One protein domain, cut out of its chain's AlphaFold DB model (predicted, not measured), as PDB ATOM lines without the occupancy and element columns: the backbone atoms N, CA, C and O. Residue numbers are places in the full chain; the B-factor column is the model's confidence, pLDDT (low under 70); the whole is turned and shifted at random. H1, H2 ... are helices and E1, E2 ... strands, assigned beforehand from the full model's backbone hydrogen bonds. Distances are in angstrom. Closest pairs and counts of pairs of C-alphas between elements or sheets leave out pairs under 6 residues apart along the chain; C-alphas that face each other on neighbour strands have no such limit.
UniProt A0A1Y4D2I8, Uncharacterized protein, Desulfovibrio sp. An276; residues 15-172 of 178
ATOM      1  N   ARG A  15      42.510 -38.013   8.319       91.56
ATOM      2  CA  ARG A  15      42.385 -36.600   7.948       91.56
ATOM      3  C   ARG A  15      41.063 -36.021   8.442       91.56
ATOM      4  O   ARG A  15      41.052 -34.939   9.029       91.56
ATOM      5  N   TRP A  16      39.952 -36.719   8.217       93.25
ATOM      6  CA  TRP A  16      38.636 -36.235   8.615       93.25
ATOM      7  C   TRP A  16      38.448 -36.220  10.122       93.25
ATOM      8  O   TRP A  16      37.839 -35.277  10.617       93.25
ATOM      9  N   ALA A  17      39.025 -37.168  10.858       93.44
ATOM     10  CA  ALA A  17      38.963 -37.179  12.317       93.44
ATOM     11  C   ALA A  17      39.621 -35.929  12.931       93.44
ATOM     12  O   ALA A  17      39.118 -35.386  13.911       93.44
ATOM     13  N   LYS A  18      40.692 -35.411  12.309       93.69
ATOM     14  CA  LYS A  18      41.347 -34.155  12.722       93.69
ATOM     15  C   LYS A  18      40.487 -32.911  12.458       93.69
ATOM     16  O   LYS A  18      40.592 -31.928  13.183       93.69
ATOM     17  N   ILE A  19      39.655 -32.931  11.415       92.12
ATOM     18  CA  ILE A  19      38.834 -31.780  10.989       92.12
ATOM     19  C   ILE A  19      37.449 -31.789  11.660       92.12
ATOM     20  O   ILE A  19      36.879 -30.729  11.937       92.12
ATOM     21  N   PHE A  20      36.914 -32.981  11.925       93.88
ATOM     22  CA  PHE A  20      35.568 -33.225  12.435       93.88
ATOM     23  C   PHE A  20      35.624 -34.064  13.719       93.88
ATOM     24  O   PHE A  20      35.396 -35.273  13.676       93.88
ATOM     25  N   PRO A  21      35.898 -33.437  14.877       88.75
ATOM     26  CA  PRO A  21      35.997 -34.149  16.154       88.75
ATOM     27  C   PRO A  21      34.644 -34.682  16.654       88.75
ATOM     28  O   PRO A  21      34.596 -35.531  17.542       88.75
ATOM     29  N   HIS A  22      33.538 -34.192  16.090       91.62
ATOM     30  CA  HIS A  22      32.185 -34.581  16.464       91.62
ATOM     31  C   HIS A  22      31.416 -35.108  15.258       91.62
ATOM     32  O   HIS A  22      31.550 -34.610  14.135       91.62
ATOM     33  N   ARG A  23      30.585 -36.120  15.513       91.56
ATOM     34  CA  ARG A  23      29.620 -36.626  14.538       91.56
ATOM     35  C   ARG A  23      28.504 -35.602  14.372       91.56
ATOM     36  O   ARG A  23      28.082 -34.989  15.348       91.56
ATOM     37  N   MET A  24      28.050 -35.426  13.142       93.38
ATOM     38  CA  MET A  24      26.978 -34.512  12.782       93.38
ATOM     39  C   MET A  24      26.048 -35.250  11.833       93.38
ATOM     40  O   MET A  24      26.515 -35.949  10.932       93.38
ATOM     41  N   ASP A  25      24.748 -35.091  12.026       93.75
ATOM     42  CA  ASP A  25      23.770 -35.734  11.161       93.75
ATOM     43  C   ASP A  25      23.467 -34.855   9.949       93.75
ATOM     44  O   ASP A  25      23.417 -33.623  10.026       93.75
ATOM     45  N   MET A  26      23.283 -35.511   8.808       94.44
ATOM     46  CA  MET A  26      22.708 -34.887   7.624       94.44
ATOM     47  C   MET A  26      21.186 -34.895   7.727       94.44
ATOM     48  O   MET A  26      20.603 -35.754   8.386       94.44
ATOM     49  N   ARG A  27      20.538 -33.971   7.023       94.88
ATOM     50  CA  ARG A  27      19.077 -33.940   6.895       94.88
ATOM     51  C   ARG A  27      18.664 -33.574   5.484       94.88
ATOM     52  O   ARG A  27      19.355 -32.791   4.832       94.88
ATOM     53  N   LEU A  28      17.525 -34.087   5.044       94.19
ATOM     54  CA  LEU A  28      16.893 -33.642   3.814       94.19
ATOM     55  C   LEU A  28      16.054 -32.388   4.101       94.19
ATOM     56  O   LEU A  28      15.290 -32.335   5.063       94.19
ATOM     57  N   CYS A  29      16.225 -31.341   3.302       90.50
ATOM     58  CA  CYS A  29      15.430 -30.116   3.366       90.50
ATOM     59  C   CYS A  29      14.916 -29.801   1.962       90.50
ATOM     60  O   CYS A  29      15.667 -29.321   1.110       90.50
ATOM     61  N   GLY A  30      13.643 -30.112   1.710       88.62
ATOM     62  CA  GLY A  30      13.112 -30.150   0.348       88.62
ATOM     63  C   GLY A  30      13.809 -31.255  -0.444       88.62
ATOM     64  O   GLY A  30      13.752 -32.412  -0.056       88.62
ATOM     65  N   GLN A  31      14.509 -30.891  -1.517       87.06
ATOM     66  CA  GLN A  31      15.272 -31.832  -2.351       87.06
ATOM     67  C   GLN A  31      16.786 -31.774  -2.085       87.06
ATOM     68  O   GLN A  31      17.576 -32.290  -2.870       87.06
ATOM     69  N   VAL A  32      17.209 -31.110  -1.001       88.44
ATOM     70  CA  VAL A  32      18.624 -30.851  -0.704       88.44
ATOM     71  C   VAL A  32      19.043 -31.544   0.583       88.44
ATOM     72  O   VAL A  32      18.535 -31.242   1.663       88.44
ATOM     73  N   VAL A  33      20.024 -32.432   0.479       91.88
ATOM     74  CA  VAL A  33      20.757 -32.997   1.606       91.88
ATOM     75  C   VAL A  33      21.663 -31.915   2.181       91.88
ATOM     76  O   VAL A  33      22.667 -31.498   1.599       91.88
ATOM     77  N   GLN A  34      21.312 -31.441   3.370       89.75
ATOM     78  CA  GLN A  34      22.155 -30.543   4.137       89.75
ATOM     79  C   GLN A  34      23.258 -31.352   4.806       89.75
ATOM     80  O   GLN A  34      23.052 -31.995   5.835       89.75
ATOM     81  N   ASN A  35      24.439 -31.308   4.197       89.31
ATOM     82  CA  ASN A  35      25.627 -31.972   4.698       89.31
ATOM     83  C   ASN A  35      26.500 -30.983   5.510       89.31
ATOM     84  O   ASN A  35      27.187 -30.141   4.919       89.31
ATOM     85  N   PRO A  36      26.520 -31.075   6.856       88.25
ATOM     86  CA  PRO A  36      27.256 -30.142   7.715       88.25
ATOM     87  C   PRO A  36      28.780 -30.292   7.609       88.25
ATOM     88  O   PRO A  36      29.525 -29.446   8.107       88.25
ATOM     89  N   TYR A  37      29.271 -31.338   6.940       87.69
ATOM     90  CA  TYR A  37      30.695 -31.534   6.705       87.69
ATOM     91  C   TYR A  37      31.217 -30.706   5.517       87.69
ATOM     92  O   TYR A  37      32.380 -30.286   5.531       87.69
ATOM     93  N   CYS A  38      30.368 -30.413   4.523       81.38
ATOM     94  CA  CYS A  38      30.733 -29.717   3.280       81.38
ATOM     95  C   CYS A  38      31.522 -28.405   3.476       81.38
ATOM     96  O   CYS A  38      32.530 -28.222   2.786       81.38
ATOM     97  N   PRO A  39      31.158 -27.505   4.417       77.75
ATOM     98  CA  PRO A  39      31.885 -26.251   4.637       77.75
ATOM     99  C   PRO A  39      33.380 -26.421   4.930       77.75
ATOM    100  O   PRO A  39      34.195 -25.599   4.507       77.75
ATOM    101  N   LYS A  40      33.753 -27.488   5.651       79.94
ATOM    102  CA  LYS A  40      35.139 -27.726   6.081       79.94
ATOM    103  C   LYS A  40      35.867 -28.758   5.225       79.94
ATOM    104  O   LYS A  40      37.059 -28.583   4.995       79.94
ATOM    105  N   CYS A  41      35.187 -29.795   4.722       78.88
ATOM    106  CA  CYS A  41      35.828 -30.762   3.822       78.88
ATOM    107  C   CYS A  41      36.001 -30.205   2.406       78.88
ATOM    108  O   CYS A  41      36.843 -30.691   1.659       78.88
ATOM    109  N   ARG A  42      35.242 -29.153   2.057       70.75
ATOM    110  CA  ARG A  42      35.238 -28.471   0.752       70.75
ATOM    111  C   ARG A  42      34.810 -29.357  -0.424       70.75
ATOM    112  O   ARG A  42      34.880 -28.902  -1.565       70.75
ATOM    113  N   PHE A  43      34.319 -30.563  -0.144       71.00
ATOM    114  CA  PHE A  43      33.719 -31.476  -1.109       71.00
ATOM    115  C   PHE A  43      32.231 -31.173  -1.205       71.00
ATOM    116  O   PHE A  43      31.460 -31.632  -0.367       71.00
ATOM    117  N   CYS A  44      31.836 -30.343  -2.172       63.69
ATOM    118  CA  CYS A  44      30.417 -30.032  -2.354       63.69
ATOM    119  C   CYS A  44      29.733 -30.875  -3.434       63.69
ATOM    120  O   CYS A  44      28.518 -31.014  -3.372       63.69
ATOM    121  N   CYS A  45      30.483 -31.480  -4.359       67.38
ATOM    122  CA  CYS A  45      29.997 -32.566  -5.216       67.38
ATOM    123  C   CYS A  45      31.154 -33.289  -5.916       67.38
ATOM    124  O   CYS A  45      32.142 -32.667  -6.317       67.38
ATOM    125  N   GLY A  46      30.992 -34.606  -6.045       64.75
ATOM    126  CA  GLY A  46      31.903 -35.496  -6.758       64.75
ATOM    127  C   GLY A  46      33.217 -35.850  -6.030       64.75
ATOM    128  O   GLY A  46      33.605 -35.195  -5.055       64.75
ATOM    129  N   PRO A  47      33.905 -36.908  -6.497       59.75
ATOM    130  CA  PRO A  47      35.258 -37.281  -6.103       59.75
ATOM    131  C   PRO A  47      36.278 -36.225  -6.558       59.75
ATOM    132  O   PRO A  47      36.180 -35.695  -7.658       59.75
ATOM    133  N   GLN A  48      37.277 -35.921  -5.721       53.88
ATOM    134  CA  GLN A  48      38.262 -34.850  -5.997       53.88
ATOM    135  C   GLN A  48      39.614 -35.361  -6.498       53.88
ATOM    136  O   GLN A  48      40.460 -34.566  -6.896       53.88
ATOM    137  N   GLU A  49      39.821 -36.675  -6.439       59.41
ATOM    138  CA  GLU A  49      41.027 -37.350  -6.927       59.41
ATOM    139  C   GLU A  49      40.787 -38.034  -8.283       59.41
ATOM    140  O   GLU A  49      41.651 -38.766  -8.755       59.41
ATOM    141  N   GLU A  50      39.628 -37.821  -8.925       57.75
ATOM    142  CA  GLU A  50      39.398 -38.388 -10.254       57.75
ATOM    143  C   GLU A  50      40.089 -37.571 -11.344       57.75
ATOM    144  O   GLU A  50      39.906 -36.365 -11.499       57.75
ATOM    145  N   THR A  51      40.886 -38.276 -12.140       55.22
ATOM    146  CA  THR A  51      41.440 -37.769 -13.396       55.22
ATOM    147  C   THR A  51      40.365 -37.656 -14.476       55.22
ATOM    148  O   THR A  51      40.492 -36.823 -15.376       55.22
ATOM    149  N   THR A  52      39.299 -38.451 -14.353       56.97
ATOM    150  CA  THR A  52      38.095 -38.391 -15.179       56.97
ATOM    151  C   THR A  52      37.130 -37.348 -14.609       56.97
ATOM    152  O   THR A  52      36.871 -37.355 -13.406       56.97
ATOM    153  N   PRO A  53      36.566 -36.447 -15.431       56.47
ATOM    154  CA  PRO A  53      35.502 -35.562 -14.975       56.47
ATOM    155  C   PRO A  53      34.371 -36.372 -14.340       56.47
ATOM    156  O   PRO A  53      33.914 -37.362 -14.913       56.47
ATOM    157  N   PHE A  54      33.909 -35.958 -13.160       60.41
ATOM    158  CA  PHE A  54      32.719 -36.546 -12.561       60.41
ATOM    159  C   PHE A  54      31.498 -36.039 -13.336       60.41
ATOM    160  O   PHE A  54      31.194 -34.845 -13.243       60.41
ATOM    161  N   PRO A  55      30.832 -36.885 -14.145       60.53
ATOM    162  CA  PRO A  55      29.763 -36.408 -15.000       60.53
ATOM    163  C   PRO A  55      28.585 -36.004 -14.120       60.53
ATOM    164  O   PRO A  55      28.114 -36.776 -13.290       60.53
ATOM    165  N   MET A  56      28.118 -34.773 -14.286       69.50
ATOM    166  CA  MET A  56      26.893 -34.296 -13.661       69.50
ATOM    167  C   MET A  56      26.046 -33.691 -14.761       69.50
ATOM    168  O   MET A  56      26.261 -32.548 -15.170       69.50
ATOM    169  N   ALA A  57      25.116 -34.495 -15.266       70.50
ATOM    170  CA  ALA A  57      24.133 -33.999 -16.204       70.50
ATOM    171  C   ALA A  57      23.165 -33.068 -15.469       70.50
ATOM    172  O   ALA A  57      22.720 -33.348 -14.351       70.50
ATOM    173  N   LEU A  58      22.847 -31.960 -16.120       73.38
ATOM    174  CA  LEU A  58      21.715 -31.129 -15.750       73.38
ATOM    175  C   LEU A  58      20.448 -31.739 -16.332       73.38
ATOM    176  O   LEU A  58      20.483 -32.313 -17.423       73.38
ATOM    177  N   LEU A  59      19.330 -31.576 -15.634       77.06
ATOM    178  CA  LEU A  59      18.025 -31.704 -16.272       77.06
ATOM    179  C   LEU A  59      17.796 -30.524 -17.216       77.06
ATOM    180  O   LEU A  59      18.333 -29.439 -16.996       77.06
ATOM    181  N   ASP A  60      16.927 -30.697 -18.211       74.69
ATOM    182  CA  ASP A  60      16.574 -29.604 -19.124       74.69
ATOM    183  C   ASP A  60      15.964 -28.413 -18.365       74.69
ATOM    184  O   ASP A  60      16.229 -27.260 -18.691       74.69
ATOM    185  N   SER A  61      15.240 -28.677 -17.270       72.88
ATOM    186  CA  SER A  61      14.701 -27.642 -16.379       72.88
ATOM    187  C   SER A  61      15.766 -26.866 -15.592       72.88
ATOM    188  O   SER A  61      15.446 -25.847 -14.985       72.88
ATOM    189  N   GLN A  62      17.004 -27.365 -15.534       73.06
ATOM    190  CA  GLN A  62      18.130 -26.733 -14.839       73.06
ATOM    191  C   GLN A  62      19.011 -25.912 -15.787       73.06
ATOM    192  O   GLN A  62      19.881 -25.177 -15.319       73.06
ATOM    193  N   VAL A  63      18.789 -26.013 -17.101       67.81
ATOM    194  CA  VAL A  63      19.507 -25.216 -18.096       67.81
ATOM    195  C   VAL A  63      18.989 -23.779 -18.033       67.81
ATOM    196  O   VAL A  63      17.806 -23.504 -18.231       67.81
ATOM    197  N   SER A  64      19.887 -22.852 -17.710       60.47
ATOM    198  CA  SER A  64      19.552 -21.437 -17.567       60.47
ATOM    199  C   SER A  64      19.562 -20.745 -18.931       60.47
ATOM    200  O   SER A  64      20.446 -20.987 -19.745       60.47
ATOM    201  N   GLN A  65      18.631 -19.815 -19.164       56.84
ATOM    202  CA  GLN A  65      18.757 -18.838 -20.260       56.84
ATOM    203  C   GLN A  65      19.693 -17.664 -19.900       56.84
ATOM    204  O   GLN A  65      19.869 -16.745 -20.700       56.84
ATOM    205  N   ARG A  66      20.244 -17.634 -18.677       49.66
ATOM    206  CA  ARG A  66      21.139 -16.567 -18.205       49.66
ATOM    207  C   ARG A  66      22.587 -16.792 -18.671       49.66
ATOM    208  O   ARG A  66      22.971 -17.881 -19.073       49.66
ATOM    209  N   THR A  67      23.336 -15.691 -18.675       40.06
ATOM    210  CA  THR A  67      24.631 -15.427 -19.328       40.06
ATOM    211  C   THR A  67      25.801 -16.359 -18.959       40.06
ATOM    212  O   THR A  67      25.763 -17.074 -17.966       40.06
ATOM    213  N   ALA A  68      26.893 -16.256 -19.738       44.81
ATOM    214  CA  ALA A  68      28.158 -17.014 -19.667       44.81
ATOM    215  C   ALA A  68      28.843 -17.131 -18.283       44.81
ATOM    216  O   ALA A  68      29.733 -17.965 -18.114       44.81
ATOM    217  N   ASP A  69      28.436 -16.327 -17.297       44.59
ATOM    218  CA  ASP A  69      28.940 -16.383 -15.918       44.59
ATOM    219  C   ASP A  69      28.407 -17.600 -15.138       44.59
ATOM    220  O   ASP A  69      29.038 -18.053 -14.180       44.59
ATOM    221  N   ASP A  70      27.293 -18.190 -15.587       52.84
ATOM    222  CA  ASP A  70      26.744 -19.448 -15.078       52.84
ATOM    223  C   ASP A  70      27.370 -20.642 -15.820       52.84
ATOM    224  O   ASP A  70      26.665 -21.525 -16.299       52.84
ATOM    225  N   PHE A  71      28.706 -20.677 -15.930       48.69
ATOM    226  CA  PHE A  71      29.462 -21.648 -16.745       48.69
ATOM    227  C   PHE A  71      29.042 -23.121 -16.543       48.69
ATOM    228  O   PHE A  71      29.100 -23.923 -17.468       48.69
ATOM    229  N   TYR A  72      28.563 -23.468 -15.345       50.38
ATOM    230  CA  TYR A  72      28.074 -24.805 -14.993       50.38
ATOM    231  C   TYR A  72      26.680 -25.153 -15.540       50.38
ATOM    232  O   TYR A  72      26.251 -26.280 -15.324       50.38
ATOM    233  N   LEU A  73      25.972 -24.206 -16.166       50.62
ATOM    234  CA  LEU A  73      24.585 -24.303 -16.646       50.62
ATOM    235  C   LEU A  73      24.439 -24.016 -18.151       50.62
ATOM    236  O   LEU A  73      23.314 -23.865 -18.630       50.62
ATOM    237  N   LEU A  74      25.559 -23.900 -18.879       43.38
ATOM    238  CA  LEU A  74      25.590 -23.414 -20.265       43.38
ATOM    239  C   LEU A  74      25.215 -24.460 -21.311       43.38
ATOM    240  O   LEU A  74      24.736 -24.094 -22.384       43.38
ATOM    241  N   ASP A  75      25.424 -25.741 -21.025       51.03
ATOM    242  CA  ASP A  75      24.964 -26.811 -21.894       51.03
ATOM    243  C   ASP A  75      24.397 -27.983 -21.099       51.03
ATOM    244  O   ASP A  75      24.610 -28.160 -19.898       51.03
ATOM    245  N   SER A  76      23.612 -28.779 -21.809       46.12
ATOM    246  CA  SER A  76      22.851 -29.886 -21.253       46.12
ATOM    247  C   SER A  76      23.724 -31.134 -21.006       46.12
ATOM    248  O   SER A  76      23.226 -32.151 -20.507       46.12
ATOM    249  N   HIS A  77      25.022 -31.046 -21.327       42.88
ATOM    250  CA  HIS A  77      25.992 -32.135 -21.308       42.88
ATOM    251  C   HIS A  77      26.961 -32.057 -20.123       42.88
ATOM    252  O   HIS A  77      27.486 -33.098 -19.722       42.88
ATOM    253  N   THR A  78      27.174 -30.883 -19.512       43.81
ATOM    254  CA  THR A  78      28.131 -30.779 -18.402       43.81
ATOM    255  C   THR A  78      27.910 -29.576 -17.481       43.81
ATOM    256  O   THR A  78      28.242 -28.446 -17.824       43.81
ATOM    257  N   ALA A  79      27.587 -29.833 -16.208       47.72
ATOM    258  CA  ALA A  79      28.207 -29.047 -15.142       47.72
ATOM    259  C   ALA A  79      29.659 -29.539 -15.022       47.72
ATOM    260  O   ALA A  79      29.972 -30.369 -14.168       47.72
ATOM    261  N   ALA A  80      30.532 -29.110 -15.942       39.69
ATOM    262  CA  ALA A  80      31.941 -29.488 -15.928       39.69
ATOM    263  C   ALA A  80      32.598 -28.853 -14.707       39.69
ATOM    264  O   ALA A  80      33.026 -27.699 -14.693       39.69
ATOM    265  N   LEU A  81      32.656 -29.635 -13.647       47.69
ATOM    266  CA  LEU A  81      33.598 -29.405 -12.588       47.69
ATOM    267  C   LEU A  81      34.962 -29.749 -13.169       47.69
ATOM    268  O   LEU A  81      35.103 -30.790 -13.813       47.69
ATOM    269  N   ASP A  82      35.967 -28.896 -12.989       42.16
ATOM    270  CA  ASP A  82      37.319 -29.299 -13.365       42.16
ATOM    271  C   ASP A  82      37.733 -30.584 -12.608       42.16
ATOM    272  O   ASP A  82      36.976 -31.130 -11.801       42.16
ATOM    273  N   LYS A  83      38.958 -31.071 -12.835       36.62
ATOM    274  CA  LYS A  83      39.516 -32.295 -12.216       36.62
ATOM    275  C   LYS A  83      39.388 -32.365 -10.678       36.62
ATOM    276  O   LYS A  83      39.730 -33.372 -10.077       36.62
ATOM    277  N   ARG A  84      38.956 -31.287 -10.019       38.28
ATOM    278  CA  ARG A  84      38.773 -31.155  -8.576       38.28
ATOM    279  C   ARG A  84      37.306 -31.212  -8.142       38.28
ATOM    280  O   ARG A  84      37.059 -31.006  -6.966       38.28
ATOM    281  N   GLY A  85      36.322 -31.432  -9.011       46.75
ATOM    282  CA  GLY A  85      34.910 -31.338  -8.615       46.75
ATOM    283  C   GLY A  85      34.464 -29.890  -8.304       46.75
ATOM    284  O   GLY A  85      35.265 -28.954  -8.366       46.75
ATOM    285  N   CYS A  86      33.181 -29.643  -7.987       53.50
ATOM    286  CA  CYS A  86      32.781 -28.315  -7.515       53.50
ATOM    287  C   CYS A  86      33.429 -28.207  -6.157       53.50
ATOM    288  O   CYS A  86      33.144 -28.983  -5.233       53.50
ATOM    289  N   ARG A  87      34.347 -27.267  -6.041       47.50
ATOM    290  CA  ARG A  87      34.945 -26.946  -4.767       47.50
ATOM    291  C   ARG A  87      34.152 -25.799  -4.188       47.50
ATOM    292  O   ARG A  87      33.938 -24.785  -4.848       47.50
ATOM    293  N   ALA A  88      33.749 -25.935  -2.931       46.19
ATOM    294  CA  ALA A  88      33.256 -24.790  -2.185       46.19
ATOM    295  C   ALA A  88      34.319 -23.677  -2.253       46.19
ATOM    296  O   ALA A  88      35.424 -23.840  -1.732       46.19
ATOM    297  N   LEU A  89      34.002 -22.552  -2.903       46.97
ATOM    298  CA  LEU A  89      34.920 -21.413  -3.069       46.97
ATOM    299  C   LEU A  89      35.064 -20.577  -1.780       46.97
ATOM    300  O   LEU A  89      35.639 -19.493  -1.797       46.97
ATOM    301  N   GLY A  90      34.524 -21.052  -0.654       47.94
ATOM    302  CA  GLY A  90      34.599 -20.381   0.637       47.94
ATOM    303  C   GLY A  90      33.938 -21.178   1.767       47.94
ATOM    304  O   GLY A  90      33.358 -22.238   1.527       47.94
ATOM    305  N   PRO A  91      33.972 -20.657   3.007       49.22
ATOM    306  CA  PRO A  91      33.433 -21.332   4.193       49.22
ATOM    307  C   PRO A  91      31.906 -21.512   4.166       49.22
ATOM    308  O   PRO A  91      31.362 -22.206   5.015       49.22
ATOM    309  N   LYS A  92      31.209 -20.901   3.199       50.56
ATOM    310  CA  LYS A  92      29.757 -21.029   3.007       50.56
ATOM    311  C   LYS A  92      29.348 -22.201   2.098       50.56
ATOM    312  O   LYS A  92      28.158 -22.416   1.914       50.56
ATOM    313  N   GLY A  93      30.295 -22.966   1.547       54.03
ATOM    314  CA  GLY A  93      29.983 -24.055   0.613       54.03
ATOM    315  C   GLY A  93      29.915 -23.601  -0.852       54.03
ATOM    316  O   GLY A  93      30.542 -22.610  -1.234       54.03
ATOM    317  N   CYS A  94      29.184 -24.352  -1.682       61.62
ATOM    318  CA  CYS A  94      28.886 -23.968  -3.065       61.62
ATOM    319  C   CYS A  94      28.138 -22.620  -3.087       61.62
ATOM    320  O   CYS A  94      27.216 -22.419  -2.298       61.62
ATOM    321  N   LYS A  95      28.542 -21.695  -3.971       57.81
ATOM    322  CA  LYS A  95      27.905 -20.371  -4.104       57.81
ATOM    323  C   LYS A  95      26.620 -20.392  -4.937       57.81
ATOM    324  O   LYS A  95      25.883 -19.414  -4.885       57.81
ATOM    325  N   LEU A  96      26.363 -21.471  -5.682       63.56
ATOM    326  CA  LEU A  96      25.123 -21.617  -6.443       63.56
ATOM    327  C   LEU A  96      23.939 -21.709  -5.483       63.56
ATOM    328  O   LEU A  96      24.022 -22.412  -4.467       63.56
ATOM    329  N   ASP A  97      22.847 -21.032  -5.833       68.56
ATOM    330  CA  ASP A  97      21.557 -21.250  -5.188       68.56
ATOM    331  C   ASP A  97      21.152 -22.724  -5.329       68.56
ATOM    332  O   ASP A  97      21.467 -23.370  -6.329       68.56
ATOM    333  N   ASN A  98      20.471 -23.272  -4.325       70.12
ATOM    334  CA  ASN A  98      20.041 -24.666  -4.325       70.12
ATOM    335  C   ASN A  98      19.161 -25.024  -5.532       70.12
ATOM    336  O   ASN A  98      19.250 -26.149  -6.023       70.12
ATOM    337  N   THR A  99      18.345 -24.089  -6.030       69.56
ATOM    338  CA  THR A  99      17.495 -24.321  -7.211       69.56
ATOM    339  C   THR A  99      18.298 -24.392  -8.508       69.56
ATOM    340  O   THR A  99      17.815 -24.934  -9.496       69.56
ATOM    341  N   LEU A 100      19.518 -23.853  -8.507       68.81
ATOM    342  CA  LEU A 100      20.427 -23.807  -9.654       68.81
ATOM    343  C   LEU A 100      21.497 -24.905  -9.595       68.81
ATOM    344  O   LEU A 100      22.346 -24.996 -10.475       68.81
ATOM    345  N   ARG A 101      21.508 -25.726  -8.542       76.31
ATOM    346  CA  ARG A 101      22.476 -26.815  -8.400       76.31
ATOM    347  C   ARG A 101      22.006 -28.055  -9.160       76.31
ATOM    348  O   ARG A 101      20.838 -28.417  -9.018       76.31
ATOM    349  N   PRO A 102      22.913 -28.768  -9.856       79.19
ATOM    350  CA  PRO A 102      22.640 -30.112 -10.357       79.19
ATOM    351  C   PRO A 102      22.068 -31.003  -9.251       79.19
ATOM    352  O   PRO A 102      22.489 -30.904  -8.093       79.19
ATOM    353  N   ILE A 103      21.149 -31.911  -9.594       84.75
ATOM    354  CA  ILE A 103      20.524 -32.798  -8.595       84.75
ATOM    355  C   ILE A 103      21.586 -33.608  -7.842       84.75
ATOM    356  O   ILE A 103      21.529 -33.690  -6.618       84.75
ATOM    357  N   ALA A 104      22.613 -34.097  -8.544       81.69
ATOM    358  CA  ALA A 104      23.752 -34.797  -7.948       81.69
ATOM    359  C   ALA A 104      24.454 -33.992  -6.831       81.69
ATOM    360  O   ALA A 104      24.916 -34.564  -5.846       81.69
ATOM    361  N   CYS A 105      24.496 -32.659  -6.938       80.81
ATOM    362  CA  CYS A 105      25.039 -31.786  -5.896       80.81
ATOM    363  C   CYS A 105      24.101 -31.663  -4.699       80.81
ATOM    364  O   CYS A 105      24.556 -31.590  -3.559       80.81
ATOM    365  N   ASN A 106      22.794 -31.620  -4.959       86.12
ATOM    366  CA  ASN A 106      21.782 -31.482  -3.923       86.12
ATOM    367  C   ASN A 106      21.673 -32.736  -3.059       86.12
ATOM    368  O   ASN A 106      21.388 -32.608  -1.876       86.12
ATOM    369  N   ILE A 107      21.946 -33.920  -3.606       90.88
ATOM    370  CA  ILE A 107      21.854 -35.179  -2.857       90.88
ATOM    371  C   ILE A 107      23.194 -35.660  -2.280       90.88
ATOM    372  O   ILE A 107      23.218 -36.651  -1.557       90.88
ATOM    373  N   PHE A 108      24.314 -34.983  -2.546       88.50
ATOM    374  CA  PHE A 108      25.631 -35.420  -2.073       88.50
ATOM    375  C   PHE A 108      25.670 -35.563  -0.531       88.50
ATOM    376  O   PHE A 108      25.274 -34.639   0.186       88.50
ATOM    377  N   PRO A 109      26.176 -36.681   0.033       91.69
ATOM    378  CA  PRO A 109      27.068 -37.682  -0.562       91.69
ATOM    379  C   PRO A 109      26.385 -38.881  -1.216       91.69
ATOM    380  O   PRO A 109      27.083 -39.829  -1.580       91.69
ATOM    381  N   TYR A 110      25.059 -38.869  -1.339       93.94
ATOM    382  CA  TYR A 110      24.370 -39.866  -2.137       93.94
ATOM    383  C   TYR A 110      24.656 -39.612  -3.615       93.94
ATOM    384  O   TYR A 110      24.737 -38.465  -4.054       93.94
ATOM    385  N   VAL A 111      24.841 -40.683  -4.376       90.69
ATOM    386  CA  VAL A 111      25.129 -40.628  -5.808       90.69
ATOM    387  C   VAL A 111      24.282 -41.683  -6.500       90.69
ATOM    388  O   VAL A 111      24.270 -42.839  -6.073       90.69
ATOM    389  N   LEU A 112      23.569 -41.285  -7.552       91.50
ATOM    390  CA  LEU A 112      22.864 -42.216  -8.425       91.50
ATOM    391  C   LEU A 112      23.863 -42.772  -9.445       91.50
ATOM    392  O   LEU A 112      24.361 -42.023 -10.285       91.50
ATOM    393  N   VAL A 113      24.184 -44.060  -9.343       90.06
ATOM    394  CA  VAL A 113      25.155 -44.749 -10.204       90.06
ATOM    395  C   VAL A 113      24.520 -46.011 -10.761       90.06
ATOM    396  O   VAL A 113      23.967 -46.797  -9.993       90.06
ATOM    397  N   ASN A 114      24.587 -46.219 -12.076       90.69
ATOM    398  CA  ASN A 114      23.955 -47.354 -12.761       90.69
ATOM    399  C   ASN A 114      22.495 -47.566 -12.289       90.69
ATOM    400  O   ASN A 114      22.069 -48.689 -12.023       90.69
ATOM    401  N   GLY A 115      21.769 -46.461 -12.070       90.44
ATOM    402  CA  GLY A 115      20.381 -46.443 -11.612       90.44
ATOM    403  C   GLY A 115      20.134 -46.855 -10.157       90.44
ATOM    404  O   GLY A 115      18.987 -47.029  -9.748       90.44
ATOM    405  N   ARG A 116      21.180 -46.984  -9.335       93.00
ATOM    406  CA  ARG A 116      21.091 -47.319  -7.905       93.00
ATOM    407  C   ARG A 116      21.719 -46.232  -7.043       93.00
ATOM    408  O   ARG A 116      22.630 -45.529  -7.472       93.00
ATOM    409  N   LEU A 117      21.223 -46.084  -5.815       94.06
ATOM    410  CA  LEU A 117      21.711 -45.066  -4.890       94.06
ATOM    411  C   LEU A 117      22.867 -45.606  -4.039       94.06
ATOM    412  O   LEU A 117      22.686 -46.542  -3.261       94.06
ATOM    413  N   TYR A 118      24.024 -44.961  -4.136       94.25
ATOM    414  CA  TYR A 118      25.216 -45.268  -3.348       94.25
ATOM    415  C   TYR A 118      25.624 -44.084  -2.474       94.25
ATOM    416  O   TYR A 118      25.217 -42.950  -2.715       94.25
ATOM    417  N   LEU A 119      26.489 -44.326  -1.489       93.56
ATOM    418  CA  LEU A 119      27.232 -43.275  -0.794       93.56
ATOM    419  C   LEU A 119      28.653 -43.175  -1.324       93.56
ATOM    420  O   LEU A 119      29.344 -44.182  -1.456       93.56
ATOM    421  N   TYR A 120      29.143 -41.953  -1.503       90.56
ATOM    422  CA  TYR A 120      30.558 -41.749  -1.780       90.56
ATOM    423  C   TYR A 120      31.407 -42.070  -0.539       90.56
ATOM    424  O   TYR A 120      31.240 -41.453   0.520       90.56
ATOM    425  N   ARG A 121      32.317 -43.042  -0.655       90.38
ATOM    426  CA  ARG A 121      32.974 -43.710   0.482       90.38
ATOM    427  C   ARG A 121      33.867 -42.795   1.306       90.38
ATOM    428  O   ARG A 121      33.900 -42.915   2.529       90.38
ATOM    429  N   VAL A 122      34.569 -41.870   0.651       89.25
ATOM    430  CA  VAL A 122      35.524 -40.980   1.330       89.25
ATOM    431  C   VAL A 122      34.906 -39.685   1.849       89.25
ATOM    432  O   VAL A 122      35.603 -38.869   2.457       89.25
ATOM    433  N   CYS A 123      33.599 -39.483   1.652       90.00
ATOM    434  CA  CYS A 123      32.911 -38.358   2.266       90.00
ATOM    435  C   CYS A 123      32.907 -38.524   3.798       90.00
ATOM    436  O   CYS A 123      32.518 -39.585   4.295       90.00
ATOM    437  N   PRO A 124      33.278 -37.490   4.575       92.31
ATOM    438  CA  PRO A 124      33.250 -37.563   6.037       92.31
ATOM    439  C   PRO A 124      31.861 -37.905   6.595       92.31
ATOM    440  O   PRO A 124      31.771 -38.602   7.603       92.31
ATOM    441  N   ALA A 125      30.783 -37.486   5.922       93.44
ATOM    442  CA  ALA A 125      29.428 -37.867   6.306       93.44
ATOM    443  C   ALA A 125      29.216 -39.387   6.203       93.44
ATOM    444  O   ALA A 125      28.790 -40.008   7.173       93.44
ATOM    445  N   SER A 126      29.613 -40.003   5.085       94.00
ATOM    446  CA  SER A 126      29.572 -41.460   4.899       94.00
ATOM    447  C   SER A 126      30.442 -42.213   5.915       94.00
ATOM    448  O   SER A 126      30.104 -43.322   6.318       94.00
ATOM    449  N   MET A 127      31.566 -41.624   6.342       93.44
ATOM    450  CA  MET A 127      32.505 -42.262   7.273       93.44
ATOM    451  C   MET A 127      32.093 -42.191   8.748       93.44
ATOM    452  O   MET A 127      32.497 -43.067   9.526       93.44
ATOM    453  N   PHE A 128      31.378 -41.137   9.153       94.88
ATOM    454  CA  PHE A 128      31.150 -40.814  10.566       94.88
ATOM    455  C   PHE A 128      29.692 -40.840  11.009       94.88
ATOM    456  O   PHE A 128      29.431 -41.079  12.195       94.88
ATOM    457  N   MET A 129      28.748 -40.612  10.096       94.62
ATOM    458  CA  MET A 129      27.328 -40.736  10.405       94.62
ATOM    459  C   MET A 129      26.980 -42.209  10.673       94.62
ATOM    460  O   MET A 129      27.630 -43.130  10.172       94.62
ATOM    461  N   LYS A 130      25.983 -42.460  11.529       93.94
ATOM    462  CA  LYS A 130      25.557 -43.834  11.845       93.94
ATOM    463  C   LYS A 130      24.940 -44.492  10.609       93.94
ATOM    464  O   LYS A 130      24.183 -43.846   9.889       93.94
ATOM    465  N   LYS A 131      25.197 -45.792  10.414       93.00
ATOM    466  CA  LYS A 131      24.681 -46.559   9.267       93.00
ATOM    467  C   LYS A 131      23.157 -46.477   9.146       93.00
ATOM    468  O   LYS A 131      22.660 -46.211   8.060       93.00
ATOM    469  N   ASP A 132      22.428 -46.626  10.250       94.75
ATOM    470  CA  ASP A 132      20.958 -46.584  10.224       94.75
ATOM    471  C   ASP A 132      20.424 -45.200   9.842       94.75
ATOM    472  O   ASP A 132      19.453 -45.091   9.099       94.75
ATOM    473  N   ALA A 133      21.102 -44.136  10.282       95.56
ATOM    474  CA  ALA A 133      20.750 -42.771   9.910       95.56
ATOM    475  C   ALA A 133      21.044 -42.507   8.423       95.56
ATOM    476  O   ALA A 133      20.221 -41.914   7.729       95.56
ATOM    477  N   LEU A 134      22.184 -42.995   7.913       96.25
ATOM    478  CA  LEU A 134      22.522 -42.942   6.487       96.25
ATOM    479  C   LEU A 134      21.503 -43.709   5.635       96.25
ATOM    480  O   LEU A 134      21.122 -43.240   4.564       96.25
ATOM    481  N   LEU A 135      21.040 -44.868   6.101       96.31
ATOM    482  CA  LEU A 135      20.022 -45.644   5.401       96.31
ATOM    483  C   LEU A 135      18.658 -44.944   5.433       96.31
ATOM    484  O   LEU A 135      17.988 -44.891   4.407       96.31
ATOM    485  N   SER A 136      18.254 -44.391   6.581       97.00
ATOM    486  CA  SER A 136      16.995 -43.648   6.719       97.00
ATOM    487  C   SER A 136      16.945 -42.461   5.762       97.00
ATOM    488  O   SER A 136      16.039 -42.374   4.940       97.00
ATOM    489  N   LEU A 137      17.975 -41.613   5.789       97.75
ATOM    490  CA  LEU A 137      18.070 -40.473   4.883       97.75
ATOM    491  C   LEU A 137      18.203 -40.919   3.417       97.75
ATOM    492  O   LEU A 137      17.647 -40.287   2.525       97.75
ATOM    493  N   GLY A 138      18.875 -42.045   3.156       96.94
ATOM    494  CA  GLY A 138      18.958 -42.631   1.818       96.94
ATOM    495  C   GLY A 138      17.598 -43.044   1.262       96.94
ATOM    496  O   GLY A 138      17.355 -42.862   0.073       96.94
ATOM    497  N   LYS A 139      16.684 -43.536   2.109       97.06
ATOM    498  CA  LYS A 139      15.295 -43.819   1.714       97.06
ATOM    499  C   LYS A 139      14.533 -42.541   1.374       97.06
ATOM    500  O   LYS A 139      13.802 -42.528   0.393       97.06
ATOM    501  N   GLU A 140      14.718 -41.467   2.139       97.62
ATOM    502  CA  GLU A 140      14.094 -40.172   1.829       97.62
ATOM    503  C   GLU A 140      14.588 -39.621   0.482       97.62
ATOM    504  O   GLU A 140      13.784 -39.241  -0.369       97.62
ATOM    505  N   VAL A 141      15.905 -39.661   0.246       96.31
ATOM    506  CA  VAL A 141      16.506 -39.286  -1.044       96.31
ATOM    507  C   VAL A 141      15.974 -40.169  -2.174       96.31
ATOM    508  O   VAL A 141      15.643 -39.658  -3.240       96.31
ATOM    509  N   HIS A 142      15.850 -41.479  -1.943       96.06
ATOM    510  CA  HIS A 142      15.295 -42.423  -2.914       96.06
ATOM    511  C   HIS A 142      13.867 -42.046  -3.322       96.06
ATOM    512  O   HIS A 142      13.602 -41.942  -4.516       96.06
ATOM    513  N   VAL A 143      12.989 -41.726  -2.364       95.50
ATOM    514  CA  VAL A 143      11.623 -41.252  -2.657       95.50
ATOM    515  C   VAL A 143      11.642 -39.964  -3.486       95.50
ATOM    516  O   VAL A 143      10.898 -39.858  -4.461       95.50
ATOM    517  N   CYS A 144      12.504 -39.000  -3.149       93.88
ATOM    518  CA  CYS A 144      12.629 -37.767  -3.931       93.88
ATOM    519  C   CYS A 144      13.073 -38.027  -5.372       93.88
ATOM    520  O   CYS A 144      12.525 -37.425  -6.292       93.88
ATOM    521  N   LEU A 145      14.040 -38.923  -5.578       93.50
ATOM    522  CA  LEU A 145      14.504 -39.271  -6.918       93.50
ATOM    523  C   LEU A 145      13.450 -40.062  -7.696       93.50
ATOM    524  O   LEU A 145      13.274 -39.803  -8.879       93.50
ATOM    525  N   ALA A 146      12.721 -40.974  -7.049       93.81
ATOM    526  CA  ALA A 146      11.660 -41.764  -7.674       93.81
ATOM    527  C   ALA A 146      10.506 -40.902  -8.216       93.81
ATOM    528  O   ALA A 146       9.838 -41.306  -9.165       93.81
ATOM    529  N   ALA A 147      10.291 -39.713  -7.643       93.31
ATOM    530  CA  ALA A 147       9.293 -38.756  -8.113       93.31
ATOM    531  C   ALA A 147       9.683 -38.042  -9.424       93.31
ATOM    532  O   ALA A 147       8.823 -37.434 -10.060       93.31
ATOM    533  N   LEU A 148      10.955 -38.098  -9.834       91.12
ATOM    534  CA  LEU A 148      11.403 -37.558 -11.120       91.12
ATOM    535  C   LEU A 148      10.955 -38.470 -12.272       91.12
ATOM    536  O   LEU A 148      10.913 -39.689 -12.084       91.12
ATOM    537  N   PRO A 149      10.695 -37.934 -13.476       92.25
ATOM    538  CA  PRO A 149      10.515 -38.735 -14.686       92.25
ATOM    539  C   PRO A 149      11.673 -39.719 -14.914       92.25
ATOM    540  O   PRO A 149      12.824 -39.419 -14.608       92.25
ATOM    541  N   GLU A 150      11.395 -40.890 -15.493       91.62
ATOM    542  CA  GLU A 150      12.426 -41.910 -15.754       91.62
ATOM    543  C   GLU A 150      13.573 -41.378 -16.620       91.62
ATOM    544  O   GLU A 150      14.736 -41.612 -16.305       91.62
ATOM    545  N   VAL A 151      13.246 -40.590 -17.649       89.19
ATOM    546  CA  VAL A 151      14.237 -39.927 -18.509       89.19
ATOM    547  C   VAL A 151      15.178 -39.019 -17.710       89.19
ATOM    548  O   VAL A 151      16.384 -39.023 -17.949       89.19
ATOM    549  N   ASP A 152      14.659 -38.318 -16.702       89.19
ATOM    550  CA  ASP A 152      15.446 -37.441 -15.836       89.19
ATOM    551  C   ASP A 152      16.322 -38.254 -14.878       89.19
ATOM    552  O   ASP A 152      17.493 -37.926 -14.683       89.19
ATOM    553  N   ARG A 153      15.798 -39.360 -14.325       91.06
ATOM    554  CA  ARG A 153      16.578 -40.283 -13.481       91.06
ATOM    555  C   ARG A 153      17.716 -40.934 -14.265       91.06
ATOM    556  O   ARG A 153      18.843 -40.968 -13.778       91.06
ATOM    557  N   ALA A 154      17.439 -41.414 -15.477       88.00
ATOM    558  CA  ALA A 154      18.439 -41.997 -16.366       88.00
ATOM    559  C   ALA A 154      19.523 -40.975 -16.726       88.00
ATOM    560  O   ALA A 154      20.707 -41.299 -16.720       88.00
ATOM    561  N   ARG A 155      19.125 -39.721 -16.963       84.69
ATOM    562  CA  ARG A 155      20.035 -38.626 -17.301       84.69
ATOM    563  C   ARG A 155      21.004 -38.275 -16.176       84.69
ATOM    564  O   ARG A 155      22.184 -38.073 -16.441       84.69
ATOM    565  N   ILE A 156      20.528 -38.185 -14.932       84.38
ATOM    566  CA  ILE A 156      21.381 -37.825 -13.782       84.38
ATOM    567  C   ILE A 156      22.128 -39.021 -13.183       84.38
ATOM    568  O   ILE A 156      23.009 -38.828 -12.343       84.38
ATOM    569  N   SER A 157      21.773 -40.246 -13.576       88.12
ATOM    570  CA  SER A 157      22.502 -41.449 -13.189       88.12
ATOM    571  C   SER A 157      23.837 -41.495 -13.919       88.12
ATOM    572  O   SER A 157      23.885 -41.538 -15.145       88.12
ATOM    573  N   ILE A 158      24.936 -41.559 -13.172       84.06
ATOM    574  CA  ILE A 158      26.255 -41.739 -13.782       84.06
ATOM    575  C   ILE A 158      26.501 -43.218 -14.076       84.06
ATOM    576  O   ILE A 158      26.028 -44.090 -13.346       84.06
ATOM    577  N   THR A 159      27.292 -43.497 -15.108       85.38
ATOM    578  CA  THR A 159      27.751 -44.858 -15.410       85.38
ATOM    579  C   THR A 159      29.125 -45.095 -14.799       85.38
ATOM    580  O   THR A 159      30.012 -44.240 -14.924       85.38
ATOM    581  N   ARG A 160      29.309 -46.240 -14.136       85.56
ATOM    582  CA  ARG A 160      30.599 -46.710 -13.607       85.56
ATOM    583  C   ARG A 160      30.746 -48.220 -13.762       85.56
ATOM    584  O   ARG A 160      29.765 -48.951 -13.671       85.56
ATOM    585  N   GLU A 161      31.984 -48.661 -13.950       89.31
ATOM    586  CA  GLU A 161      32.347 -50.080 -13.934       89.31
ATOM    587  C   GLU A 161      32.238 -50.654 -12.512       89.31
ATOM    588  O   GLU A 161      32.371 -49.931 -11.521       89.31
ATOM    589  N   GLU A 162      32.028 -51.965 -12.395       87.19
ATOM    590  CA  GLU A 162      31.858 -52.636 -11.095       87.19
ATOM    591  C   GLU A 162      33.072 -52.476 -10.171       87.19
ATOM    592  O   GLU A 162      32.923 -52.324  -8.956       87.19
ATOM    593  N   THR A 163      34.276 -52.465 -10.741       84.69
ATOM    594  CA  THR A 163      35.525 -52.253 -10.000       84.69
ATOM    595  C   THR A 163      35.564 -50.863  -9.363       84.69
ATOM    596  O   THR A 163      35.872 -50.735  -8.179       84.69
ATOM    597  N   ASP A 164      35.145 -49.833 -10.101       83.88
ATOM    598  CA  ASP A 164      35.062 -48.456  -9.609       83.88
ATOM    599  C   ASP A 164      34.018 -48.311  -8.489       83.88
ATOM    600  O   ASP A 164      34.254 -47.646  -7.474       83.88
ATOM    601  N   LEU A 165      32.875 -48.992  -8.648       86.94
ATOM    602  CA  LEU A 165      31.818 -49.060  -7.641       86.94
ATOM    603  C   LEU A 165      32.324 -49.644  -6.319       86.94
ATOM    604  O   LEU A 165      32.142 -49.027  -5.267       86.94
ATOM    605  N   ALA A 166      32.981 -50.804  -6.371       84.88
ATOM    606  CA  ALA A 166      33.465 -51.513  -5.187       84.88
ATOM    607  C   ALA A 166      34.528 -50.723  -4.401       84.88
ATOM    608  O   ALA A 166      34.619 -50.823  -3.168       84.88
ATOM    609  N   GLU A 167      35.330 -49.924  -5.101       86.06
ATOM    610  CA  GLU A 167      36.385 -49.115  -4.501       86.06
ATOM    611  C   GLU A 167      35.828 -47.831  -3.880       86.06
ATOM    612  O   GLU A 167      36.055 -47.553  -2.695       86.06
ATOM    613  N   LYS A 168      35.058 -47.056  -4.650       84.88
ATOM    614  CA  LYS A 168      34.749 -45.654  -4.325       84.88
ATOM    615  C   LYS A 168      33.386 -45.436  -3.684       84.88
ATOM    616  O   LYS A 168      33.155 -44.372  -3.097       84.88
ATOM    617  N   TYR A 169      32.493 -46.412  -3.772       90.69
ATOM    618  CA  TYR A 169      31.104 -46.267  -3.367       90.69
ATOM    619  C   TYR A 169      30.712 -47.317  -2.326       90.69
ATOM    620  O   TYR A 169      31.308 -48.384  -2.207       90.69
ATOM    621  N   LEU A 170      29.719 -46.981  -1.510       92.38
ATOM    622  CA  LEU A 170      29.108 -47.893  -0.551       92.38
ATOM    623  C   LEU A 170      27.663 -48.128  -0.975       92.38
ATOM    624  O   LEU A 170      26.881 -47.175  -1.028       92.38
ATOM    625  N   ASP A 171      27.318 -49.383  -1.264       92.62
ATOM    626  CA  ASP A 171      25.932 -49.769  -1.525       92.62
ATOM    627  C   ASP A 171      25.137 -49.741  -0.212       92.62
ATOM    628  O   ASP A 171      25.555 -50.288   0.815       92.62
ATOM    629  N   LEU A 172      23.984 -49.078  -0.249       86.81
ATOM    630  CA  LEU A 172      23.028 -49.037   0.854       86.81
ATOM    631  C   LEU A 172      22.016 -50.188   0.809       86.81
ATOM    632  O   LEU A 172      21.246 -50.345   1.756       86.81
TER     633      LEU A 172
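AT A GLANCE: This is residues 15 to 172 of the 178 residues of an uncharacterized protein of Desulfovibrio sp. An276 (UniProt A0A1Y4D2I8). A small sheet of three strands, E4, E5 and E6, has the long helix H5 packed over one face and the short helix H7 over the other, and H5 also packs on a separate two-stranded hairpin, E1 and E2. The short helix H3 sits near the middle of the domain, and a long stretch of loops, residues 46 to 102, makes up much of the rest, with residues 43 to 45 of E3 paired to residues 86 to 87 in it. The printed part has 158 residues, with seven named helices and six named strands in the order H1 E1 E2 H2 E3 H3 E4 E5 H4 H5 H6 H7 E6; the class is mixed, helices and strands, with under half of the residues in named elements. The larger sheet runs E4, E5, E6, all antiparallel. The whole is compact, with a radius of gyration of the C-alphas of 14.9 A, and spans 43 by 33 by 32 A.

IN THESE COORDINATES: Find C-alpha 15 at (42.385, -36.600, 7.948); here H1 begins and runs to residue 19. Next come E1, residues 27 to 29, and E2, residues 32 to 34, then H2, residues 38 to 41, and E3, residues 43 to 45. Past the long stretch, look for H3 at residues 103 to 106, E4 at 110 to 113, 9.5 A long, E5 at 116 to 120, 12.6 A, and H4 at 124 to 128. H5 starts with C-alpha 131 at (24.681, -46.559, 9.267) and runs 21.9 A to residue 146. H6 covers residues 150 to 156, 10.0 A, and H7 residues 162 to 168, 10.1 A. H7 is followed at once by E6, residues 169 to 171, whose last C-alpha stands at (25.932, -49.769, -1.525).

HOW THE PARTS SIT: Begin at the sheet, where E5 is the inner strand. E4 and E5 form a hairpin, with N 111 and O 118 at 2.8 A, within hydrogen-bond range; E5 and E6 are antiparallel too, with N 170 and O 119 at 2.8 A. H5 and this sheet make two layers, a helix on one face of a sheet: H5 lies over E4 and E5 at a height over the sheet of 9.6 A, slantwise to the strands, at 43 degrees to E5 on the local plane. H7 is on the opposite face, over E5 and along the strands, at a height of 8.9 A over a local plane only just fixed, by 6 C-alphas. H3, H4 and H6 only graze the sheet. Outward from H5, its closest C-alphas to E1 are those of Leu 137 and Arg 27, 6.9 A; E1 and E2 form a hairpin, with N 29 and O 32 at 2.8 A. The C-alphas of Val 32 in E2 and Asn 106 in H3, the closest of the two elements, are 4.6 A apart, and those of Cys 45 in E3 and Cys 105 in H3 are 5.1 A apart. E3 pairs with no named strand. H1 and H2 only just touch, with 3 pairs of C-alphas within 8 A, the closest Ile 19 and Lys 40 at 7.4 A. H5 and H7 are apart. In H1, H4, H5, H6 and H7 every O i to N i+4 pair is within hydrogen-bond range; H2 and H3 are too short for such a pair.

THE WHOLE: The two C-alphas farthest apart, those of Pro 21 and Gln 65, are 43.1 A apart. The printed part has no cut from residue 15 to residue 172. The link from E3 to H3 is long, 57 residues, and that from H1 to E1 is short. The mean pLDDT of the printed part is 77.6; look for values under 70 at residues 44 to 56, 63 to 97 and 99 to 100.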